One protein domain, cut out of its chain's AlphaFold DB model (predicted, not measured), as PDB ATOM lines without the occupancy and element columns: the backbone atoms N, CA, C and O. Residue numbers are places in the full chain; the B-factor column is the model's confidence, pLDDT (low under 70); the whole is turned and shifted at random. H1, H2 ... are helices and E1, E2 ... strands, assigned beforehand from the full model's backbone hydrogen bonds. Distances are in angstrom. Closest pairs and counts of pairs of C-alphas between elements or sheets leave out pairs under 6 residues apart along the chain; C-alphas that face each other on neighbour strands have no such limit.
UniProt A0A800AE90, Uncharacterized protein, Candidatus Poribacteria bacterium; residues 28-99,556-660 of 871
ATOM      1  N   ILE A  28     156.547 340.969 211.000       76.75
ATOM      2  CA  ILE A  28     156.002 341.369 212.301       76.75
ATOM      3  C   ILE A  28     155.097 342.577 212.054       76.75
ATOM      4  O   ILE A  28     155.558 343.616 211.594       76.75
ATOM      5  N   CYS A  29     153.806 342.435 212.338       80.06
ATOM      6  CA  CYS A  29     152.870 343.550 212.295       80.06
ATOM      7  C   CYS A  29     152.939 344.326 213.612       80.06
ATOM      8  O   CYS A  29     152.634 343.768 214.671       80.06
ATOM      9  N   ILE A  30     153.303 345.605 213.512       81.62
ATOM     10  CA  ILE A  30     153.322 346.577 214.605       81.62
ATOM     11  C   ILE A  30     152.524 347.807 214.163       81.62
ATOM     12  O   ILE A  30     152.611 348.223 213.012       81.62
ATOM     13  N   ASP A  31     151.720 348.334 215.073       83.25
ATOM     14  CA  ASP A  31     150.749 349.400 214.893       83.25
ATOM     15  C   ASP A  31     150.601 350.162 216.226       83.25
ATOM     16  O   ASP A  31     150.871 349.617 217.305       83.25
ATOM     17  N   SER A  32     150.122 351.404 216.169       81.12
ATOM     18  CA  SER A  32     149.874 352.250 217.345       81.12
ATOM     19  C   SER A  32     148.708 351.734 218.193       81.12
ATOM     20  O   SER A  32     148.562 352.105 219.356       81.12
ATOM     21  N   THR A  33     147.876 350.847 217.638       85.31
ATOM     22  CA  THR A  33     146.738 350.239 218.334       85.31
ATOM     23  C   THR A  33     146.992 348.767 218.669       85.31
ATOM     24  O   THR A  33     147.145 347.904 217.803       85.31
ATOM     25  N   THR A  34     146.956 348.465 219.963       86.62
ATOM     26  CA  THR A  34     147.070 347.108 220.519       86.62
ATOM     27  C   THR A  34     145.868 346.212 220.182       86.62
ATOM     28  O   THR A  34     144.798 346.685 219.789       86.62
ATOM     29  N   GLU A  35     145.992 344.894 220.383       85.31
ATOM     30  CA  GLU A  35     144.939 343.927 220.026       85.31
ATOM     31  C   GLU A  35     143.580 344.152 220.727       85.31
ATOM     32  O   GLU A  35     142.542 343.774 220.170       85.31
ATOM     33  N   TYR A  36     143.557 344.814 221.894       83.44
ATOM     34  CA  TYR A  36     142.325 345.185 222.606       83.44
ATOM     35  C   TYR A  36     141.934 346.665 222.474       83.44
ATOM     36  O   TYR A  36     140.950 347.085 223.081       83.44
ATOM     37  N   GLY A  37     142.620 347.433 221.624       80.31
ATOM     38  CA  GLY A  37     142.212 348.791 221.260       80.31
ATOM     39  C   GLY A  37     142.791 349.913 222.122       80.31
ATOM     40  O   GLY A  37     142.297 351.031 222.034       80.31
ATOM     41  N   SER A  38     143.815 349.646 222.938       83.75
ATOM     42  CA  SER A  38     144.617 350.716 223.545       83.75
ATOM     43  C   SER A  38     145.539 351.323 222.491       83.75
ATOM     44  O   SER A  38     146.217 350.571 221.784       83.75
ATOM     45  N   THR A  39     145.564 352.650 222.409       83.38
ATOM     46  CA  THR A  39     146.427 353.410 221.496       83.38
ATOM     47  C   THR A  39     147.645 353.926 222.254       83.38
ATOM     48  O   THR A  39     147.496 354.453 223.355       83.38
ATOM     49  N   VAL A  40     148.829 353.757 221.674       80.31
ATOM     50  CA  VAL A  40     150.088 354.356 222.134       80.31
ATOM     51  C   VAL A  40     150.512 355.451 221.160       80.31
ATOM     52  O   VAL A  40     150.098 355.441 220.000       80.31
ATOM     53  N   THR A  41     151.317 356.401 221.623       80.81
ATOM     54  CA  THR A  41     151.915 357.407 220.733       80.81
ATOM     55  C   THR A  41     152.927 356.760 219.779       80.81
ATOM     56  O   THR A  41     153.445 355.675 220.057       80.81
ATOM     57  N   ASP A  42     153.244 357.421 218.662       73.25
ATOM     58  CA  ASP A  42     154.213 356.894 217.690       73.25
ATOM     59  C   ASP A  42     155.606 356.713 218.315       73.25
ATOM     60  O   ASP A  42     156.265 355.698 218.094       73.25
ATOM     61  N   GLU A  43     156.035 357.652 219.161       75.94
ATOM     62  CA  GLU A  43     157.313 357.567 219.877       75.94
ATOM     63  C   GLU A  43     157.352 356.366 220.834       75.94
ATOM     64  O   GLU A  43     158.313 355.591 220.836       75.94
ATOM     65  N   GLU A  44     156.281 356.151 221.605       79.12
ATOM     66  CA  GLU A  44     156.152 354.969 222.459       79.12
ATOM     67  C   GLU A  44     156.140 353.685 221.634       79.12
ATOM     68  O   GLU A  44     156.802 352.721 222.012       79.12
ATOM     69  N   MET A  45     155.436 353.658 220.499       81.25
ATOM     70  CA  MET A  45     155.422 352.512 219.593       81.25
ATOM     71  C   MET A  45     156.841 352.173 219.119       81.25
ATOM     72  O   MET A  45     157.244 351.011 219.227       81.25
ATOM     73  N   TYR A  46     157.622 353.152 218.651       78.44
ATOM     74  CA  TYR A  46     159.001 352.927 218.209       78.44
ATOM     75  C   TYR A  46     159.904 352.444 219.345       78.44
ATOM     76  O   TYR A  46     160.616 351.452 219.177       78.44
ATOM     77  N   ARG A  47     159.840 353.084 220.519       81.44
ATOM     78  CA  ARG A  47     160.628 352.688 221.696       81.44
ATOM     79  C   ARG A  47     160.300 351.261 222.139       81.44
ATOM     80  O   ARG A  47     161.202 350.443 222.308       81.44
ATOM     81  N   ASN A  48     159.013 350.952 222.269       82.62
ATOM     82  CA  ASN A  48     158.527 349.636 222.681       82.62
ATOM     83  C   ASN A  48     158.894 348.562 221.639       82.62
ATOM     84  O   ASN A  48     159.235 347.435 221.994       82.62
ATOM     85  N   THR A  49     158.870 348.909 220.351       82.00
ATOM     86  CA  THR A  49     159.295 348.022 219.259       82.00
ATOM     87  C   THR A  49     160.786 347.729 219.317       82.00
ATOM     88  O   THR A  49     161.181 346.569 219.221       82.00
ATOM     89  N   ALA A  50     161.617 348.756 219.498       81.00
ATOM     90  CA  ALA A  50     163.063 348.598 219.603       81.00
ATOM     91  C   ALA A  50     163.439 347.702 220.790       81.00
ATOM     92  O   ALA A  50     164.240 346.780 220.647       81.00
ATOM     93  N   GLU A  51     162.803 347.921 221.941       78.00
ATOM     94  CA  GLU A  51     162.984 347.102 223.137       78.00
ATOM     95  C   GLU A  51     162.538 345.648 222.921       78.00
ATOM     96  O   GLU A  51     163.264 344.708 223.252       78.00
ATOM     97  N   LEU A  52     161.375 345.449 222.297       81.75
ATOM     98  CA  LEU A  52     160.878 344.124 221.945       81.75
ATOM     99  C   LEU A  52     161.849 343.379 221.023       81.75
ATOM    100  O   LEU A  52     162.163 342.219 221.284       81.75
ATOM    101  N   LEU A  53     162.338 344.037 219.969       79.06
ATOM    102  CA  LEU A  53     163.286 343.451 219.020       79.06
ATOM    103  C   LEU A  53     164.635 343.153 219.681       79.06
ATOM    104  O   LEU A  53     165.211 342.097 219.422       79.06
ATOM    105  N   TYR A  54     165.114 344.025 220.571       79.00
ATOM    106  CA  TYR A  54     166.327 343.783 221.352       79.00
ATOM    107  C   TYR A  54     166.219 342.474 222.143       79.00
ATOM    108  O   TYR A  54     167.032 341.571 221.952       79.00
ATOM    109  N   HIS A  55     165.176 342.317 222.963       73.00
ATOM    110  CA  HIS A  55     165.008 341.111 223.780       73.00
ATOM    111  C   HIS A  55     164.677 339.869 222.946       73.00
ATOM    112  O   HIS A  55     165.026 338.755 223.338       73.00
ATOM    113  N   TRP A  56     164.053 340.043 221.779       72.25
ATOM    114  CA  TRP A  56     163.812 338.966 220.822       72.25
ATOM    115  C   TRP A  56     165.101 338.446 220.161       72.25
ATOM    116  O   TRP A  56     165.203 337.248 219.899       72.25
ATOM    117  N   HIS A  57     166.086 339.318 219.907       69.00
ATOM    118  CA  HIS A  57     167.299 338.980 219.148       69.00
ATOM    119  C   HIS A  57     168.564 338.749 219.988       69.00
ATOM    120  O   HIS A  57     169.425 337.987 219.553       69.00
ATOM    121  N   VAL A  58     168.703 339.392 221.152       60.72
ATOM    122  CA  VAL A  58     169.911 339.312 222.004       60.72
ATOM    123  C   VAL A  58     169.934 338.063 222.883       60.72
ATOM    124  O   VAL A  58     170.988 337.632 223.342       60.72
ATOM    125  N   SER A  59     168.781 337.454 223.113       52.75
ATOM    126  CA  SER A  59     168.661 336.291 223.976       52.75
ATOM    127  C   SER A  59     168.945 334.981 223.229       52.75
ATOM    128  O   SER A  59     168.612 334.832 222.053       52.75
ATOM    129  N   ASP A  60     169.404 333.950 223.948       52.78
ATOM    130  CA  ASP A  60     169.332 332.537 223.517       52.78
ATOM    131  C   ASP A  60     167.862 332.058 223.284       52.78
ATOM    132  O   ASP A  60     167.582 330.860 223.151       52.78
ATOM    133  N   ALA A  61     166.888 332.984 223.202       49.88
ATOM    134  CA  ALA A  61     165.474 332.776 222.879       49.88
ATOM    135  C   ALA A  61     165.232 332.072 221.536       49.88
ATOM    136  O   ALA A  61     164.118 331.631 221.261       49.88
ATOM    137  N   GLN A  62     166.256 331.927 220.694       52.12
ATOM    138  CA  GLN A  62     166.115 331.315 219.374       52.12
ATOM    139  C   GLN A  62     165.755 329.819 219.418       52.12
ATOM    140  O   GLN A  62     165.187 329.285 218.469       52.12
ATOM    141  N   GLY A  63     166.034 329.134 220.531       57.41
ATOM    142  CA  GLY A  63     165.981 327.673 220.584       57.41
ATOM    143  C   GLY A  63     164.603 327.035 220.363       57.41
ATOM    144  O   GLY A  63     164.479 326.161 219.508       57.41
ATOM    145  N   VAL A  64     163.570 327.412 221.129       63.38
ATOM    146  CA  VAL A  64     162.299 326.650 221.178       63.38
ATOM    147  C   VAL A  64     161.152 327.410 220.529       63.38
ATOM    148  O   VAL A  64     160.444 326.835 219.702       63.38
ATOM    149  N   VAL A  65     160.975 328.693 220.854       65.12
ATOM    150  CA  VAL A  65     159.880 329.496 220.293       65.12
ATOM    151  C   VAL A  65     160.121 329.777 218.814       65.12
ATOM    152  O   VAL A  65     159.252 329.463 218.008       65.12
ATOM    153  N   LEU A  66     161.304 330.268 218.435       63.72
ATOM    154  CA  LEU A  66     161.662 330.514 217.030       63.72
ATOM    155  C   LEU A  66     161.631 329.224 216.198       63.72
ATOM    156  O   LEU A  66     160.942 329.195 215.185       63.72
ATOM    157  N   THR A  67     162.217 328.123 216.689       63.12
ATOM    158  CA  THR A  67     162.082 326.790 216.066       63.12
ATOM    159  C   THR A  67     160.623 326.335 215.961       63.12
ATOM    160  O   THR A  67     160.233 325.708 214.979       63.12
ATOM    161  N   GLY A  68     159.786 326.641 216.955       65.06
ATOM    162  CA  GLY A  68     158.347 326.396 216.925       65.06
ATOM    163  C   GLY A  68     157.667 327.164 215.795       65.06
ATOM    164  O   GLY A  68     157.000 326.547 214.966       65.06
ATOM    165  N   VAL A  69     157.892 328.478 215.713       65.50
ATOM    166  CA  VAL A  69     157.359 329.329 214.640       65.50
ATOM    167  C   VAL A  69     157.918 328.920 213.266       65.50
ATOM    168  O   VAL A  69     157.189 328.921 212.273       65.50
ATOM    169  N   ASP A  70     159.179 328.495 213.186       63.00
ATOM    170  CA  ASP A  70     159.813 327.966 211.975       63.00
ATOM    171  C   ASP A  70     159.215 326.626 211.534       63.00
ATOM    172  O   ASP A  70     158.941 326.428 210.349       63.00
ATOM    173  N   ASN A  71     158.942 325.719 212.471       61.81
ATOM    174  CA  ASN A  71     158.341 324.416 212.190       61.81
ATOM    175  C   ASN A  71     156.871 324.522 211.772       61.81
ATOM    176  O   ASN A  71     156.407 323.710 210.969       61.81
ATOM    177  N   GLU A  72     156.132 325.529 212.251       63.00
ATOM    178  CA  GLU A  72     154.795 325.814 211.722       63.00
ATOM    179  C   GLU A  72     154.844 326.084 210.212       63.00
ATOM    180  O   GLU A  72     153.948 325.649 209.488       63.00
ATOM    181  N   LYS A  73     155.927 326.694 209.711       57.56
ATOM    182  CA  LYS A  73     156.106 327.014 208.286       57.56
ATOM    183  C   LYS A  73     156.354 325.794 207.405       57.56
ATOM    184  O   LYS A  73     155.883 325.766 206.269       57.56
ATOM    185  N   LEU A  74     156.993 324.751 207.936       53.94
ATOM    186  CA  LEU A  74     157.232 323.495 207.212       53.94
ATOM    187  C   LEU A  74     155.933 322.745 206.848       53.94
ATOM    188  O   LEU A  74     155.953 321.887 205.965       53.94
ATOM    189  N   ASN A  75     154.795 323.091 207.463       55.25
ATOM    190  CA  ASN A  75     153.493 322.470 207.195       55.25
ATOM    191  C   ASN A  75     152.679 323.134 206.063       55.25
ATOM    192  O   ASN A  75     151.636 322.598 205.686       55.25
ATOM    193  N   TYR A  76     153.139 324.250 205.479       55.62
ATOM    194  CA  TYR A  76     152.414 324.978 204.420       55.62
ATOM    195  C   TYR A  76     152.899 324.841 202.950       55.62
ATOM    196  O   TYR A  76     152.393 325.593 202.116       55.62
ATOM    197  N   PRO A  77     153.768 323.893 202.523       46.03
ATOM    198  CA  PRO A  77     154.307 323.858 201.151       46.03
ATOM    199  C   PRO A  77     153.305 323.437 200.044       46.03
ATOM    200  O   PRO A  77     153.718 323.049 198.956       46.03
ATOM    201  N   LYS A  78     151.984 323.482 200.287       45.66
ATOM    202  CA  LYS A  78     150.925 323.097 199.324       45.66
ATOM    203  C   LYS A  78     149.751 324.087 199.263       45.66
ATOM    204  O   LYS A  78     148.600 323.681 199.105       45.66
ATOM    205  N   THR A  79     149.990 325.382 199.439       49.84
ATOM    206  CA  THR A  79     148.934 326.395 199.287       49.84
ATOM    207  C   THR A  79     148.626 326.657 197.809       49.84
ATOM    208  O   THR A  79     149.463 327.179 197.081       49.84
ATOM    209  N   PHE A  80     147.415 326.303 197.368       48.19
ATOM    210  CA  PHE A  80     146.887 326.615 196.033       48.19
ATOM    211  C   PHE A  80     146.740 328.134 195.818       48.19
ATOM    212  O   PHE A  80     146.526 328.874 196.787       48.19
ATOM    213  N   GLN A  81     146.750 328.590 194.556       40.81
ATOM    214  CA  GLN A  81     146.398 329.968 194.178       40.81
ATOM    215  C   GLN A  81     145.116 330.432 194.902       40.81
ATOM    216  O   GLN A  81     144.112 329.723 194.911       40.81
ATOM    217  N   ASN A  82     145.156 331.633 195.493       47.97
ATOM    218  CA  ASN A  82     144.091 332.279 196.288       47.97
ATOM    219  C   ASN A  82     143.863 331.766 197.725       47.97
ATOM    220  O   ASN A  82     142.970 332.278 198.413       47.97
ATOM    221  N   THR A  83     144.672 330.828 198.226       52.19
ATOM    222  CA  THR A  83     144.597 330.392 199.632       52.19
ATOM    223  C   THR A  83     145.336 331.392 200.536       52.19
ATOM    224  O   THR A  83     146.496 331.691 200.256       52.19
ATOM    225  N   PRO A  84     144.718 331.938 201.605       55.69
ATOM    226  CA  PRO A  84     145.409 332.831 202.536       55.69
ATOM    227  C   PRO A  84     146.630 332.143 203.161       55.69
ATOM    228  O   PRO A  84     146.482 331.108 203.809       55.69
ATOM    229  N   VAL A  85     147.821 332.718 202.975       59.59
ATOM    230  CA  VAL A  85     149.061 332.207 203.576       59.59
ATOM    231  C   VAL A  85     149.252 332.845 204.960       59.59
ATOM    232  O   VAL A  85     149.198 334.075 205.069       59.59
ATOM    233  N   PRO A  86     149.447 332.046 206.023       64.06
ATOM    234  CA  PRO A  86     149.792 332.542 207.352       64.06
ATOM    235  C   PRO A  86     151.253 333.031 207.389       64.06
ATOM    236  O   PRO A  86     152.155 332.276 207.735       64.06
ATOM    237  N   ALA A  87     151.481 334.281 206.984       63.62
ATOM    238  CA  ALA A  87     152.808 334.887 206.810       63.62
ATOM    239  C   ALA A  87     153.177 335.932 207.885       63.62
ATOM    240  O   ALA A  87     154.340 336.332 207.983       63.62
ATOM    241  N   PHE A  88     152.198 336.373 208.682       72.88
ATOM    242  CA  PHE A  88     152.355 337.466 209.640       72.88
ATOM    243  C   PHE A  88     152.354 336.961 211.078       72.88
ATOM    244  O   PHE A  88     151.640 336.012 211.432       72.88
ATOM    245  N   VAL A  89     153.134 337.645 211.907       79.75
ATOM    246  CA  VAL A  89     153.127 337.501 213.360       79.75
ATOM    247  C   VAL A  89     152.784 338.845 213.988       79.75
ATOM    248  O   VAL A  89     153.159 339.890 213.459       79.75
ATOM    249  N   THR A  90     152.075 338.836 215.107       85.56
ATOM    250  CA  THR A  90     151.949 340.022 215.958       85.56
ATOM    251  C   THR A  90     152.721 339.785 217.239       85.56
ATOM    252  O   THR A  90     152.798 338.660 217.744       85.56
ATOM    253  N   MET A  91     153.330 340.846 217.756       87.06
ATOM    254  CA  MET A  91     154.135 340.769 218.964       87.06
ATOM    255  C   MET A  91     153.816 341.932 219.891       87.06
ATOM    256  O   MET A  91     153.411 343.005 219.453       87.06
ATOM    257  N   GLY A  92     153.989 341.706 221.182       88.56
ATOM    258  CA  GLY A  92     153.995 342.753 222.192       88.56
ATOM    259  C   GLY A  92     154.533 342.211 223.500       88.56
ATOM    260  O   GLY A  92     154.858 341.023 223.598       88.56
ATOM    261  N   TYR A  93     154.662 343.069 224.504       90.31
ATOM    262  CA  TYR A  93     155.248 342.661 225.772       90.31
ATOM    263  C   TYR A  93     154.585 343.320 226.975       90.31
ATOM    264  O   TYR A  93     153.890 344.330 226.869       90.31
ATOM    265  N   ARG A  94     154.836 342.716 228.136       92.62
ATOM    266  CA  ARG A  94     154.569 343.277 229.454       92.62
ATOM    267  C   ARG A  94     155.824 343.135 230.315       92.62
ATOM    268  O   ARG A  94     156.324 342.027 230.480       92.62
ATOM    269  N   ALA A  95     156.315 344.229 230.874       92.94
ATOM    270  CA  ALA A  95     157.396 344.270 231.845       92.94
ATOM    271  C   ALA A  95     156.832 344.364 233.270       92.94
ATOM    272  O   ALA A  95     155.816 345.017 233.517       92.94
ATOM    273  N   LEU A  96     157.477 343.679 234.207       95.06
ATOM    274  CA  LEU A  96     157.356 343.884 235.643       95.06
ATOM    275  C   LEU A  96     158.664 344.530 236.069       95.06
ATOM    276  O   LEU A  96     159.719 343.934 235.855       95.06
ATOM    277  N   GLU A  97     158.600 345.725 236.637       93.69
ATOM    278  CA  GLU A  97     159.796 346.524 236.883       93.69
ATOM    279  C   GLU A  97     159.743 347.235 238.238       93.69
ATOM    280  O   GLU A  97     158.676 347.653 238.699       93.69
ATOM    281  N   PHE A  98     160.900 347.379 238.886       94.38
ATOM    282  CA  PHE A  98     161.031 348.320 239.991       94.38
ATOM    283  C   PHE A  98     161.123 349.759 239.445       94.38
ATOM    284  O   PHE A  98     162.005 350.029 238.636       94.38
ATOM    285  N   PRO A  99     160.269 350.695 239.894       94.50
ATOM    286  CA  PRO A  99     160.189 352.072 239.390       94.50
ATOM    287  C   PRO A  99     161.395 352.955 239.782       94.50
ATOM    288  O   PRO A  99     161.242 353.959 240.477       94.50
ATOM    289  N   ASP A 556     148.182 341.893 249.983       90.12
ATOM    290  CA  ASP A 556     146.886 341.703 249.338       90.12
ATOM    291  C   ASP A 556     146.956 340.644 248.223       90.12
ATOM    292  O   ASP A 556     147.635 340.797 247.205       90.12
ATOM    293  N   ASN A 557     146.213 339.551 248.405       90.12
ATOM    294  CA  ASN A 557     146.101 338.496 247.402       90.12
ATOM    295  C   ASN A 557     145.346 338.953 246.145       90.12
ATOM    296  O   ASN A 557     145.612 338.418 245.067       90.12
ATOM    297  N   ALA A 558     144.432 339.924 246.257       90.31
ATOM    298  CA  ALA A 558     143.736 340.481 245.100       90.31
ATOM    299  C   ALA A 558     144.712 341.254 244.201       90.31
ATOM    300  O   ALA A 558     144.703 341.068 242.987       90.31
ATOM    301  N   GLU A 559     145.620 342.027 244.797       89.88
ATOM    302  CA  GLU A 559     146.698 342.727 244.093       89.88
ATOM    303  C   GLU A 559     147.663 341.749 243.396       89.88
ATOM    304  O   GLU A 559     147.957 341.893 242.207       89.88
ATOM    305  N   LYS A 560     148.084 340.678 244.086       92.12
ATOM    306  CA  LYS A 560     148.879 339.594 243.472       92.12
ATOM    307  C   LYS A 560     148.170 338.975 242.267       92.12
ATOM    308  O   LYS A 560     148.810 338.714 241.248       92.12
ATOM    309  N   GLN A 561     146.864 338.730 242.373       93.56
ATOM    310  CA  GLN A 561     146.079 338.182 241.269       93.56
ATOM    311  C   GLN A 561     145.943 339.186 240.120       93.56
ATOM    312  O   GLN A 561     146.138 338.805 238.972       93.56
ATOM    313  N   ARG A 562     145.730 340.474 240.415       91.94
ATOM    314  CA  ARG A 562     145.695 341.554 239.420       91.94
ATOM    315  C   ARG A 562     146.980 341.603 238.594       91.94
ATOM    316  O   ARG A 562     146.920 341.727 237.373       91.94
ATOM    317  N   ILE A 563     148.142 341.472 239.238       93.06
ATOM    318  CA  ILE A 563     149.433 341.406 238.540       93.06
ATOM    319  C   ILE A 563     149.499 340.148 237.664       93.06
ATOM    320  O   ILE A 563     149.810 340.260 236.483       93.06
ATOM    321  N   LYS A 564     149.144 338.966 238.185       94.12
ATOM    322  CA  LYS A 564     149.100 337.729 237.379       94.12
ATOM    323  C   LYS A 564     148.191 337.863 236.155       94.12
ATOM    324  O   LYS A 564     148.567 337.438 235.068       94.12
ATOM    325  N   ASP A 565     147.037 338.504 236.306       92.81
ATOM    326  CA  ASP A 565     146.088 338.718 235.215       92.81
ATOM    327  C   ASP A 565     146.675 339.635 234.128       92.81
ATOM    328  O   ASP A 565     146.492 339.355 232.940       92.81
ATOM    329  N   LYS A 566     147.463 340.660 234.498       92.00
ATOM    330  CA  LYS A 566     148.230 341.496 233.545       92.00
ATOM    331  C   LYS A 566     149.295 340.700 232.773       92.00
ATOM    332  O   LYS A 566     149.586 341.025 231.625       92.00
ATOM    333  N   PHE A 567     149.841 339.639 233.368       94.25
ATOM    334  CA  PHE A 567     150.793 338.723 232.724       94.25
ATOM    335  C   PHE A 567     150.127 337.530 232.026       94.25
ATOM    336  O   PHE A 567     150.808 336.718 231.404       94.25
ATOM    337  N   SER A 568     148.798 337.417 232.053       91.19
ATOM    338  CA  SER A 568     148.079 336.433 231.240       91.19
ATOM    339  C   SER A 568     148.156 336.780 229.747       91.19
ATOM    340  O   SER A 568     148.507 337.896 229.366       91.19
ATOM    341  N   ASP A 569     147.784 335.850 228.867       86.00
ATOM    342  CA  ASP A 569     147.736 336.117 227.419       86.00
ATOM    343  C   ASP A 569     146.726 337.209 227.038       86.00
ATOM    344  O   ASP A 569     146.843 337.795 225.967       86.00
ATOM    345  N   LYS A 570     145.739 337.498 227.897       84.69
ATOM    346  CA  LYS A 570     144.826 338.637 227.712       84.69
ATOM    347  C   LYS A 570     145.424 339.949 228.221       84.69
ATOM    348  O   LYS A 570     145.106 341.004 227.692       84.69
ATOM    349  N   GLY A 571     146.238 339.893 229.273       85.75
ATOM    350  CA  GLY A 571     146.848 341.080 229.870       85.75
ATOM    351  C   GLY A 571     148.059 341.592 229.089       85.75
ATOM    352  O   GLY A 571     148.271 342.798 228.997       85.75
ATOM    353  N   THR A 572     148.828 340.682 228.488       89.94
ATOM    354  CA  THR A 572     149.958 341.011 227.609       89.94
ATOM    355  C   THR A 572     149.448 341.189 226.188       89.94
ATOM    356  O   THR A 572     149.059 340.210 225.552       89.94
ATOM    357  N   GLN A 573     149.415 342.429 225.707       89.56
ATOM    358  CA  GLN A 573     148.810 342.757 224.417       89.56
ATOM    359  C   GLN A 573     149.853 342.805 223.301       89.56
ATOM    360  O   GLN A 573     150.950 343.313 223.519       89.56
ATOM    361  N   THR A 574     149.514 342.331 222.101       87.81
ATOM    362  CA  THR A 574     150.329 342.572 220.902       87.81
ATOM    363  C   THR A 574     150.073 343.963 220.327       87.81
ATOM    364  O   THR A 574     148.932 344.434 220.337       87.81
ATOM    365  N   PHE A 575     151.101 344.598 219.764       84.75
ATOM    366  CA  PHE A 575     151.044 345.918 219.122       84.75
ATOM    367  C   PHE A 575     150.427 345.863 217.722       84.75
ATOM    368  O   PHE A 575     150.962 346.427 216.793       84.75
ATOM    369  N   CYS A 576     149.351 345.113 217.518       85.31
ATOM    370  CA  CYS A 576     148.572 345.160 216.284       85.31
ATOM    371  C   CYS A 576     147.277 344.387 216.502       85.31
ATOM    372  O   CYS A 576     147.286 343.268 217.030       85.31
ATOM    373  N   ARG A 577     146.153 344.956 216.072       85.19
ATOM    374  CA  ARG A 577     144.851 344.298 216.156       85.19
ATOM    375  C   ARG A 577     144.545 343.520 214.885       85.19
ATOM    376  O   ARG A 577     144.072 344.090 213.915       85.19
ATOM    377  N   MET A 578     144.670 342.197 214.905       80.88
ATOM    378  CA  MET A 578     144.253 341.383 213.755       80.88
ATOM    379  C   MET A 578     142.732 341.151 213.746       80.88
ATOM    380  O   MET A 578     142.144 340.648 214.705       80.88
ATOM    381  N   ILE A 579     142.071 341.484 212.635       74.25
ATOM    382  CA  ILE A 579     140.657 341.200 212.375       74.25
ATOM    383  C   ILE A 579     140.520 339.709 212.049       74.25
ATOM    384  O   ILE A 579     140.674 339.258 210.912       74.25
ATOM    385  N   GLY A 580     140.237 338.908 213.073       62.84
ATOM    386  CA  GLY A 580     140.058 337.468 212.924       62.84
ATOM    387  C   GLY A 580     138.832 337.139 212.080       62.84
ATOM    388  O   GLY A 580     137.718 337.187 212.595       62.84
ATOM    389  N   ARG A 581     139.010 336.793 210.795       52.31
ATOM    390  CA  ARG A 581     137.898 336.253 209.986       52.31
ATOM    391  C   ARG A 581     138.220 335.262 208.868       52.31
ATOM    392  O   ARG A 581     137.273 334.739 208.297       52.31
ATOM    393  N   THR A 582     139.473 334.912 208.569       48.03
ATOM    394  CA  THR A 582     139.758 333.869 207.553       48.03
ATOM    395  C   THR A 582     141.066 333.107 207.831       48.03
ATOM    396  O   THR A 582     142.102 333.409 207.249       48.03
ATOM    397  N   GLY A 583     141.046 332.117 208.735       52.22
ATOM    398  CA  GLY A 583     142.214 331.261 209.004       52.22
ATOM    399  C   GLY A 583     142.090 330.347 210.232       52.22
ATOM    400  O   GLY A 583     141.124 330.446 210.988       52.22
ATOM    401  N   ALA A 584     143.075 329.452 210.399       57.28
ATOM    402  CA  ALA A 584     143.275 328.634 211.600       57.28
ATOM    403  C   ALA A 584     143.434 329.520 212.850       57.28
ATOM    404  O   ALA A 584     143.849 330.672 212.734       57.28
ATOM    405  N   GLN A 585     143.114 328.998 214.041       66.50
ATOM    406  CA  GLN A 585     143.309 329.769 215.273       66.50
ATOM    407  C   GLN A 585     144.790 330.162 215.437       66.50
ATOM    408  O   GLN A 585     145.656 329.307 215.199       66.50
ATOM    409  N   PRO A 586     145.081 331.428 215.804       76.12
ATOM    410  CA  PRO A 586     146.447 331.871 216.038       76.12
ATOM    411  C   PRO A 586     147.079 331.034 217.146       76.12
ATOM    412  O   PRO A 586     146.408 330.647 218.106       76.12
ATOM    413  N   THR A 587     148.361 330.714 216.985       82.25
ATOM    414  CA  THR A 587     149.125 330.019 218.028       82.25
ATOM    415  C   THR A 587     149.894 331.058 218.822       82.25
ATOM    416  O   THR A 587     150.573 331.901 218.241       82.25
ATOM    417  N   THR A 588     149.738 331.028 220.146       87.88
ATOM    418  CA  THR A 588     150.424 331.950 221.053       87.88
ATOM    419  C   THR A 588     151.692 331.294 221.581       87.88
ATOM    420  O   THR A 588     151.649 330.173 222.088       87.88
ATOM    421  N   TYR A 589     152.797 332.022 221.501       87.00
ATOM    422  CA  TYR A 589     154.060 331.704 222.147       87.00
ATOM    423  C   TYR A 589     154.397 332.798 223.159       87.00
ATOM    424  O   TYR A 589     154.112 333.975 222.934       87.00
ATOM    425  N   ASN A 590     155.008 332.404 224.272       89.50
ATOM    426  CA  ASN A 590     155.360 333.285 225.375       89.50
ATOM    427  C   ASN A 590     156.851 333.149 225.702       89.50
ATOM    428  O   ASN A 590     157.324 332.066 226.046       89.50
ATOM    429  N   VAL A 591     157.582 334.258 225.647       88.19
ATOM    430  CA  VAL A 591     158.982 334.329 226.085       88.19
ATOM    431  C   VAL A 591     159.040 335.144 227.367       88.19
ATOM    432  O   VAL A 591     158.528 336.256 227.413       88.19
ATOM    433  N   TYR A 592     159.650 334.597 228.408       90.44
ATOM    434  CA  TYR A 592     159.917 335.288 229.661       90.44
ATOM    435  C   TYR A 592     161.409 335.588 229.741       90.44
ATOM    436  O   TYR A 592     162.204 334.668 229.588       90.44
ATOM    437  N   ALA A 593     161.791 336.837 229.987       88.06
ATOM    438  CA  ALA A 593     163.185 337.251 230.106       88.06
ATOM    439  C   ALA A 593     163.418 337.938 231.455       88.06
ATOM    440  O   ALA A 593     162.666 338.840 231.821       88.06
ATOM    441  N   GLY A 594     164.400 337.483 232.230       89.19
ATOM    442  CA  GLY A 594     164.736 338.077 233.526       89.19
ATOM    443  C   GLY A 594     165.656 337.201 234.367       89.19
ATOM    444  O   GLY A 594     166.062 336.116 233.957       89.19
ATOM    445  N   ASN A 595     165.963 337.642 235.582       87.00
ATOM    446  CA  ASN A 595     166.939 336.968 236.444       87.00
ATOM    447  C   ASN A 595     166.359 335.819 237.297       87.00
ATOM    448  O   ASN A 595     167.099 335.131 238.001       87.00
ATOM    449  N   ASN A 596     165.034 335.622 237.297       89.12
ATOM    450  CA  ASN A 596     164.369 334.709 238.226       89.12
ATOM    451  C   ASN A 596     163.247 333.890 237.568       89.12
ATOM    452  O   ASN A 596     162.121 334.358 237.374       89.12
ATOM    453  N   GLN A 597     163.537 332.618 237.297       91.06
ATOM    454  CA  GLN A 597     162.579 331.693 236.689       91.06
ATOM    455  C   GLN A 597     161.393 331.364 237.609       91.06
ATOM    456  O   GLN A 597     160.287 331.141 237.122       91.06
ATOM    457  N   ALA A 598     161.582 331.359 238.932       91.94
ATOM    458  CA  ALA A 598     160.496 331.084 239.871       91.94
ATOM    459  C   ALA A 598     159.432 332.194 239.837       91.94
ATOM    460  O   ALA A 598     158.237 331.902 239.858       91.94
ATOM    461  N   LEU A 599     159.840 333.460 239.693       93.94
ATOM    462  CA  LEU A 599     158.899 334.561 239.487       93.94
ATOM    463  C   LEU A 599     158.143 334.410 238.163       93.94
ATOM    464  O   LEU A 599     156.923 334.566 238.139       93.94
ATOM    465  N   ALA A 600     158.840 334.043 237.083       92.88
ATOM    466  CA  ALA A 600     158.192 333.764 235.805       92.88
ATOM    467  C   ALA A 600     157.126 332.664 235.948       92.88
ATOM    468  O   ALA A 600     156.016 332.824 235.444       92.88
ATOM    469  N   GLN A 601     157.411 331.579 236.683       94.62
ATOM    470  CA  GLN A 601     156.440 330.504 236.941       94.62
ATOM    471  C   GLN A 601     155.201 331.010 237.689       94.62
ATOM    472  O   GLN A 601     154.073 330.686 237.317       94.62
ATOM    473  N   VAL A 602     155.391 331.857 238.706       93.31
ATOM    474  CA  VAL A 602     154.287 332.477 239.459       93.31
ATOM    475  C   VAL A 602     153.400 333.353 238.566       93.31
ATOM    476  O   VAL A 602     152.195 333.452 238.819       93.31
ATOM    477  N   LEU A 603     153.976 333.957 237.524       94.38
ATOM    478  CA  LEU A 603     153.291 334.810 236.550       94.38
ATOM    479  C   LEU A 603     152.777 334.060 235.311       94.38
ATOM    480  O   LEU A 603     152.203 334.685 234.423       94.38
ATOM    481  N   GLY A 604     152.913 332.729 235.268       91.75
ATOM    482  CA  GLY A 604     152.305 331.885 234.238       91.75
ATOM    483  C   GLY A 604     153.275 331.242 233.246       91.75
ATOM    484  O   GLY A 604     152.819 330.660 232.264       91.75
ATOM    485  N   PHE A 605     154.591 331.311 233.465       92.62
ATOM    486  CA  PHE A 605     155.547 330.495 232.712       92.62
ATOM    487  C   PHE A 605     155.378 329.008 233.058       92.62
ATOM    488  O   PHE A 605     155.383 328.627 234.229       92.62
ATOM    489  N   VAL A 606     155.276 328.160 232.033       90.94
ATOM    490  CA  VAL A 606     155.161 326.705 232.183       90.94
ATOM    491  C   VAL A 606     156.449 326.052 231.670       90.94
ATOM    492  O   VAL A 606     156.656 326.034 230.455       90.94
ATOM    493  N   PRO A 607     157.314 325.520 232.557       84.94
ATOM    494  CA  PRO A 607     158.491 324.756 232.148       84.94
ATOM    495  C   PRO A 607     158.107 323.579 231.240       84.94
ATOM    496  O   PRO A 607     157.013 323.030 231.368       84.94
ATOM    497  N   ASP A 608     159.008 323.194 230.334       83.06
ATOM    498  CA  ASP A 608     158.869 322.031 229.440       83.06
ATOM    499  C   ASP A 608     157.694 322.083 228.436       83.06
ATOM    500  O   ASP A 608     157.405 321.097 227.755       83.06
ATOM    501  N   ASN A 609     157.023 323.231 228.292       84.56
ATOM    502  CA  ASN A 609     156.019 323.463 227.255       84.56
ATOM    503  C   ASN A 609     156.645 324.176 226.044       84.56
ATOM    504  O   ASN A 609     157.194 325.263 226.181       84.56
ATOM    505  N   ASN A 610     156.482 323.617 224.841       79.75
ATOM    506  CA  ASN A 610     157.037 324.158 223.588       79.75
ATOM    507  C   ASN A 610     156.497 325.548 223.184       79.75
ATOM    508  O   ASN A 610     157.007 326.150 222.243       79.75
ATOM    509  N   GLN A 611     155.454 326.048 223.851       85.06
ATOM    510  CA  GLN A 611     154.939 327.411 223.672       85.06
ATOM    511  C   GLN A 611     155.582 328.430 224.621       85.06
ATOM    512  O   GLN A 611     155.279 329.617 224.522       85.06
ATOM    513  N   TYR A 612     156.434 327.990 225.547       88.25
ATOM    514  CA  TYR A 612     157.014 328.816 226.595       88.25
ATOM    515  C   TYR A 612     158.536 328.730 226.560       88.25
ATOM    516  O   TYR A 612     159.112 327.652 226.440       88.25
ATOM    517  N   GLN A 613     159.197 329.869 226.729       86.88
ATOM    518  CA  GLN A 613     160.647 329.923 226.869       86.88
ATOM    519  C   GLN A 613     161.036 330.888 227.978       86.88
ATOM    520  O   GLN A 613     160.431 331.947 228.112       86.88
ATOM    521  N   PHE A 614     162.031 330.507 228.775       87.38
ATOM    522  CA  PHE A 614     162.641 331.381 229.766       87.38
ATOM    523  C   PHE A 614     164.063 331.725 229.330       87.38
ATOM    524  O   PHE A 614     164.829 330.840 228.951       87.38
ATOM    525  N   VAL A 615     164.392 333.006 229.396       85.50
ATOM    526  CA  VAL A 615     165.695 333.585 229.096       85.50
ATOM    527  C   VAL A 615     166.224 334.191 230.383       85.50
ATOM    528  O   VAL A 615     165.560 335.020 231.007       85.50
ATOM    529  N   PHE A 616     167.428 333.785 230.766       85.12
ATOM    530  CA  PHE A 616     168.108 334.402 231.889       85.12
ATOM    531  C   PHE A 616     168.699 335.754 231.470       85.12
ATOM    532  O   PHE A 616     169.466 335.819 230.512       85.12
ATOM    533  N   GLU A 617     168.365 336.812 232.202       81.94
ATOM    534  CA  GLU A 617     168.963 338.144 232.059       81.94
ATOM    535  C   GLU A 617     169.542 338.602 233.397       81.94
ATOM    536  O   GLU A 617     168.929 338.395 234.442       81.94
ATOM    537  N   ASP A 618     170.692 339.276 233.367       77.75
ATOM    538  CA  ASP A 618     171.383 339.773 234.567       77.75
ATOM    539  C   ASP A 618     170.823 341.126 235.062       77.75
ATOM    540  O   ASP A 618     171.546 341.987 235.554       77.75
ATOM    541  N   THR A 619     169.513 341.340 234.901       76.19
ATOM    542  CA  THR A 619     168.828 342.571 235.319       76.19
ATOM    543  C   THR A 619     167.934 342.265 236.523       76.19
ATOM    544  O   THR A 619     166.862 341.678 236.354       76.19
ATOM    545  N   PRO A 620     168.321 342.638 237.758       71.94
ATOM    546  CA  PRO A 620     167.631 342.170 238.960       71.94
ATOM    547  C   PRO A 620     166.243 342.771 239.198       71.94
ATOM    548  O   PRO A 620     165.404 342.166 239.872       71.94
ATOM    549  N   ASN A 621     166.000 343.940 238.609       84.31
ATOM    550  CA  ASN A 621     164.812 344.758 238.834       84.31
ATOM    551  C   ASN A 621     163.769 344.642 237.734       84.31
ATOM    552  O   ASN A 621     162.827 345.436 237.712       84.31
ATOM    553  N   ARG A 622     163.925 343.682 236.819       89.19
ATOM    554  CA  ARG A 622     163.064 343.584 235.650       89.19
ATOM    555  C   ARG A 622     162.777 342.141 235.252       89.19
ATOM    556  O   ARG A 622     163.656 341.286 235.258       89.19
ATOM    557  N   LEU A 623     161.525 341.891 234.887       92.50
ATOM    558  CA  LEU A 623     161.082 340.674 234.219       92.50
ATOM    559  C   LEU A 623     160.169 341.053 233.056       92.50
ATOM    560  O   LEU A 623     159.177 341.751 233.239       92.50
ATOM    561  N   LEU A 624     160.465 340.543 231.873       91.62
ATOM    562  CA  LEU A 624     159.703 340.757 230.655       91.62
ATOM    563  C   LEU A 624     158.904 339.502 230.300       91.62
ATOM    564  O   LEU A 624     159.433 338.396 230.368       91.62
ATOM    565  N   LYS A 625     157.657 339.664 229.857       92.56
ATOM    566  CA  LYS A 625     156.904 338.654 229.107       92.56
ATOM    567  C   LYS A 625     156.628 339.188 227.709       92.56
ATOM    568  O   LYS A 625     155.894 340.158 227.563       92.56
ATOM    569  N   ILE A 626     157.154 338.526 226.689       90.44
ATOM    570  CA  ILE A 626     156.850 338.769 225.280       90.44
ATOM    571  C   ILE A 626     155.787 337.766 224.848       90.44
ATOM    572  O   ILE A 626     155.940 336.559 225.049       90.44
ATOM    573  N   LYS A 627     154.723 338.267 224.230       90.44
ATOM    574  CA  LYS A 627     153.682 337.471 223.588       90.44
ATOM    575  C   LYS A 627     153.862 337.552 222.079       90.44
ATOM    576  O   LYS A 627     153.944 338.646 221.523       90.44
ATOM    577  N   VAL A 628     153.860 336.396 221.428       87.00
ATOM    578  CA  VAL A 628     153.927 336.267 219.971       87.00
ATOM    579  C   VAL A 628     152.724 335.474 219.505       87.00
ATOM    580  O   VAL A 628     152.512 334.351 219.958       87.00
ATOM    581  N   GLN A 629     151.934 336.038 218.601       86.75
ATOM    582  CA  GLN A 629     150.856 335.311 217.942       86.75
ATOM    583  C   GLN A 629     151.229 335.058 216.487       86.75
ATOM    584  O   GLN A 629     151.610 335.967 215.750       86.75
ATOM    585  N   THR A 630     151.134 333.797 216.081       79.88
ATOM    586  CA  THR A 630     151.446 333.350 214.725       79.88
ATOM    587  C   THR A 630     150.176 333.007 213.958       79.88
ATOM    588  O   THR A 630     149.057 333.050 214.475       79.88
ATOM    589  N   ARG A 631     150.357 332.606 212.697       75.31
ATOM    590  CA  ARG A 631     149.294 332.179 211.780       75.31
ATOM    591  C   ARG A 631     148.348 333.293 211.345       75.31
ATOM    592  O   ARG A 631     147.231 333.021 210.899       75.31
ATOM    593  N   HIS A 632     148.809 334.539 211.403       76.75
ATOM    594  CA  HIS A 632     148.065 335.650 210.841       76.75
ATOM    595  C   HIS A 632     148.281 335.756 209.332       76.75
ATOM    596  O   HIS A 632     149.368 335.524 208.800       76.75
ATOM    597  N   THR A 633     147.211 336.103 208.627       71.75
ATOM    598  CA  THR A 633     147.227 336.328 207.181       71.75
ATOM    599  C   THR A 633     147.136 337.823 206.910       71.75
ATOM    600  O   THR A 633     146.566 338.563 207.714       71.75
ATOM    601  N   LEU A 634     147.618 338.263 205.744       70.25
ATOM    602  CA  LEU A 634     147.492 339.662 205.318       70.25
ATOM    603  C   LEU A 634     146.029 340.138 205.347       70.25
ATOM    604  O   LEU A 634     145.753 341.268 205.717       70.25
ATOM    605  N   LYS A 635     145.076 339.243 205.039       70.94
ATOM    606  CA  LYS A 635     143.631 339.528 205.081       70.94
ATOM    607  C   LYS A 635     143.106 339.866 206.477       70.94
ATOM    608  O   LYS A 635     142.027 340.438 206.593       70.94
ATOM    609  N   GLY A 636     143.830 339.457 207.517       75.12
ATOM    610  CA  GLY A 636     143.519 339.773 208.905       75.12
ATOM    611  C   GLY A 636     144.017 341.148 209.346       75.12
ATOM    612  O   GLY A 636     143.635 341.585 210.422       75.12
ATOM    613  N   TYR A 637     144.841 341.839 208.558       77.25
ATOM    614  CA  TYR A 637     145.324 343.170 208.916       77.25
ATOM    615  C   TYR A 637     144.200 344.219 208.752       77.25
ATOM    616  O   TYR A 637     143.533 344.203 207.713       77.25
ATOM    617  N   PRO A 638     143.951 345.132 209.716       75.69
ATOM    618  CA  PRO A 638     142.821 346.068 209.667       75.69
ATOM    619  C   PRO A 638     142.735 346.917 208.409       75.69
ATOM    620  O   PRO A 638     141.648 347.142 207.882       75.69
ATOM    621  N   HIS A 639     143.889 347.340 207.903       73.06
ATOM    622  CA  HIS A 639     143.983 348.187 206.723       73.06
ATOM    623  C   HIS A 639     144.044 347.386 205.417       73.06
ATOM    624  O   HIS A 639     144.079 347.972 204.337       73.06
ATOM    625  N   TYR A 640     143.999 346.049 205.473       73.69
ATOM    626  CA  TYR A 640     144.014 345.206 204.278       73.69
ATOM    627  C   TYR A 640     142.967 345.578 203.220       73.69
ATOM    628  O   TYR A 640     143.327 345.575 202.046       73.69
ATOM    629  N   PRO A 641     141.701 345.917 203.551       69.12
ATOM    630  CA  PRO A 641     140.733 346.331 202.536       69.12
ATOM    631  C   PRO A 641     141.190 347.564 201.752       69.12
ATOM    632  O   PRO A 641     140.997 347.608 200.542       69.12
ATOM    633  N   VAL A 642     141.842 348.516 202.425       69.38
ATOM    634  CA  VAL A 642     142.394 349.731 201.814       69.38
ATOM    635  C   VAL A 642     143.565 349.365 200.905       69.38
ATOM    636  O   VAL A 642     143.528 349.663 199.715       69.38
ATOM    637  N   TYR A 643     144.546 348.611 201.412       62.00
ATOM    638  CA  TYR A 643     145.684 348.155 200.602       62.00
ATOM    639  C   TYR A 643     145.257 347.281 199.423       62.00
ATOM    640  O   TYR A 643     145.816 347.387 198.337       62.00
ATOM    641  N   SER A 644     144.245 346.432 199.602       61.91
ATOM    642  CA  SER A 644     143.699 345.603 198.533       61.91
ATOM    643  C   SER A 644     142.959 346.435 197.488       61.91
ATOM    644  O   SER A 644     143.008 346.068 196.318       61.91
ATOM    645  N   GLN A 645     142.255 347.501 197.875       64.06
ATOM    646  CA  GLN A 645     141.604 348.420 196.936       64.06
ATOM    647  C   GLN A 645     142.643 349.182 196.119       64.06
ATOM    648  O   GLN A 645     142.558 349.155 194.895       64.06
ATOM    649  N   ILE A 646     143.651 349.750 196.784       58.56
ATOM    650  CA  ILE A 646     144.796 350.414 196.150       58.56
ATOM    651  C   ILE A 646     145.477 349.448 195.170       58.56
ATOM    652  O   ILE A 646     145.582 349.729 193.981       58.56
ATOM    653  N   TYR A 647     145.845 348.249 195.628       54.44
ATOM    654  CA  TYR A 647     146.451 347.212 194.789       54.44
ATOM    655  C   TYR A 647     145.585 346.858 193.573       54.44
ATOM    656  O   TYR A 647     146.102 346.702 192.472       54.44
ATOM    657  N   ASN A 648     144.267 346.715 193.748       56.56
ATOM    658  CA  ASN A 648     143.367 346.384 192.644       56.56
ATOM    659  C   ASN A 648     143.218 347.539 191.644       56.56
ATOM    660  O   ASN A 648     143.114 347.258 190.455       56.56
ATOM    661  N   GLN A 649     143.259 348.798 192.097       55.59
ATOM    662  CA  GLN A 649     143.281 349.976 191.221       55.59
ATOM    663  C   GLN A 649     144.551 349.998 190.359       55.59
ATOM    664  O   GLN A 649     144.459 350.124 189.144       55.59
ATOM    665  N   PHE A 650     145.721 349.755 190.956       49.38
ATOM    666  CA  PHE A 650     146.995 349.712 190.224       49.38
ATOM    667  C   PHE A 650     147.173 348.454 189.351       49.38
ATOM    668  O   PHE A 650     147.859 348.482 188.330       49.38
ATOM    669  N   ARG A 651     146.528 347.334 189.700       43.56
ATOM    670  CA  ARG A 651     146.578 346.082 188.924       43.56
ATOM    671  C   ARG A 651     145.913 346.204 187.548       43.56
ATOM    672  O   ARG A 651     146.304 345.483 186.626       43.56
ATOM    673  N   GLU A 652     144.910 347.068 187.398       46.97
ATOM    674  CA  GLU A 652     144.236 347.297 186.110       46.97
ATOM    675  C   GLU A 652     145.143 348.022 185.091       46.97
ATOM    676  O   GLU A 652     144.945 347.868 183.885       46.97
ATOM    677  N   GLU A 653     146.226 348.670 185.537       44.78
ATOM    678  CA  GLU A 653     147.188 349.406 184.695       44.78
ATOM    679  C   GLU A 653     148.359 348.551 184.147       44.78
ATOM    680  O   GLU A 653     149.323 349.077 183.600       44.78
ATOM    681  N   LYS A 654     148.289 347.209 184.217       38.97
ATOM    682  CA  LYS A 654     149.365 346.262 183.808       38.97
ATOM    683  C   LYS A 654     150.712 346.427 184.537       38.97
ATOM    684  O   LYS A 654     151.718 345.890 184.075       38.97
ATOM    685  N   LEU A 655     150.744 347.059 185.703       39.97
ATOM    686  CA  LEU A 655     151.881 346.967 186.617       39.97
ATOM    687  C   LEU A 655     151.623 345.822 187.603       39.97
ATOM    688  O   LEU A 655     150.740 345.883 188.455       39.97
ATOM    689  N   TYR A 656     152.354 344.717 187.439       33.22
ATOM    690  CA  TYR A 656     152.344 343.621 188.406       33.22
ATOM    691  C   TYR A 656     153.035 344.106 189.683       33.22
ATOM    692  O   TYR A 656     154.210 344.463 189.606       33.22
ATOM    693  N   PRO A 657     152.384 344.101 190.857       36.09
ATOM    694  CA  PRO A 657     153.036 344.637 192.041       36.09
ATOM    695  C   PRO A 657     153.971 343.565 192.590       36.09
ATOM    696  O   PRO A 657     153.547 342.616 193.251       36.09
ATOM    697  N   HIS A 658     155.255 343.695 192.274       34.84
ATOM    698  CA  HIS A 658     156.308 343.002 192.991       34.84
ATOM    699  C   HIS A 658     156.660 343.867 194.200       34.84
ATOM    700  O   HIS A 658     157.392 344.845 194.091       34.84
ATOM    701  N   ILE A 659     156.131 343.528 195.374       46.38
ATOM    702  CA  ILE A 659     156.577 344.170 196.611       46.38
ATOM    703  C   ILE A 659     157.926 343.531 196.961       46.38
ATOM    704  O   ILE A 659     157.950 342.439 197.515       46.38
ATOM    705  N   HIS A 660     159.016 344.124 196.459       46.97
ATOM    706  CA  HIS A 660     160.321 344.330 197.120       46.97
ATOM    707  C   HIS A 660     161.479 344.477 196.120       46.97
ATOM    708  O   HIS A 660     162.091 343.500 195.694       46.97
TER     709      HIS A 660
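AT A GLANCE: This is residues 28 to 99 and 556 to 660 of the 871 residues of an uncharacterized protein of Candidatus Poribacteria bacterium (UniProt A0A800AE90). A twisted sheet of four strands forms the core, with H1 crossing one face, H2 running along that face, and short H4 on the face opposite H1. H3 and H5 lie at opposite ends of the long axis; residues 649 to 654, of which 649 to 651 belong to H5, stick out. The printed part has 177 residues, with named elements in the order H1 H2 E1 H3 E2 H4 E3 E4 H5, a mixed sheet ordered E1 E4 E2 E3, and mixed class. It is compact, with a radius of gyration of the C-alphas of 18.3 A, and spans 62 by 36 by 29 A.

HOW THE PARTS SIT: E1, residues 86 to 97, is antiparallel to E4, residues 622 to 633; N 94 and O 625 are within hydrogen-bond range at 2.8 A. E4 is antiparallel to E2, residues 587 to 594, with N 591 and O 626 at 2.9 A. E2 is parallel to E3, residues 612 to 616, with N 592 and O 613 at 2.8 A. H1, residues 42 to 58, is on the sheet and across the strands, at 85 degrees to E1 on the local plane; their closest C-alphas, Leu 52 and Tyr 93, are 7.0 A apart. H2, residues 65 to 73, is on the sheet along the strands; its closest C-alpha pair with E4 is Val 69 and Thr 630, 7.2 A. H4, residues 597 to 602, is over E2 at a height of 9.3 A over the sheet; E2, H4, E3 form a strand-helix-strand unit, parallel neighbour strands with a helix between, its crossover right-handed. H3, residues 557 to 566, is close to but not clearly touching H4; C-alphas 564 and 602, the closest, are 7.7 A apart. H5, residues 640 to 651, is not on the sheet. Every O i to N i+4 pair is within hydrogen-bond range in H1, H3, H4 and H5, and 4 of 5 in H2.

IN THESE COORDINATES: From first to last C-alpha E1 measures 34.2 A, E4 33.4 A, H1 24.0 A and E2 23.4 A. H1 begins at C-alpha 42 (154.213, 356.894, 217.690), and H5 ends at C-alpha 651 (146.578, 346.082, 188.924).

THE WHOLE: The farthest C-alphas, of Asp 556 and Lys 654, are 65.7 A apart. Residues 100 to 555 are not printed; C-alphas 99 and 556 are 19.6 A apart across the cut. The links H2 to E1 and H3 to E2 are long. Residues 57 to 87, 580 to 585 and 641 to 660 have pLDDT under 70.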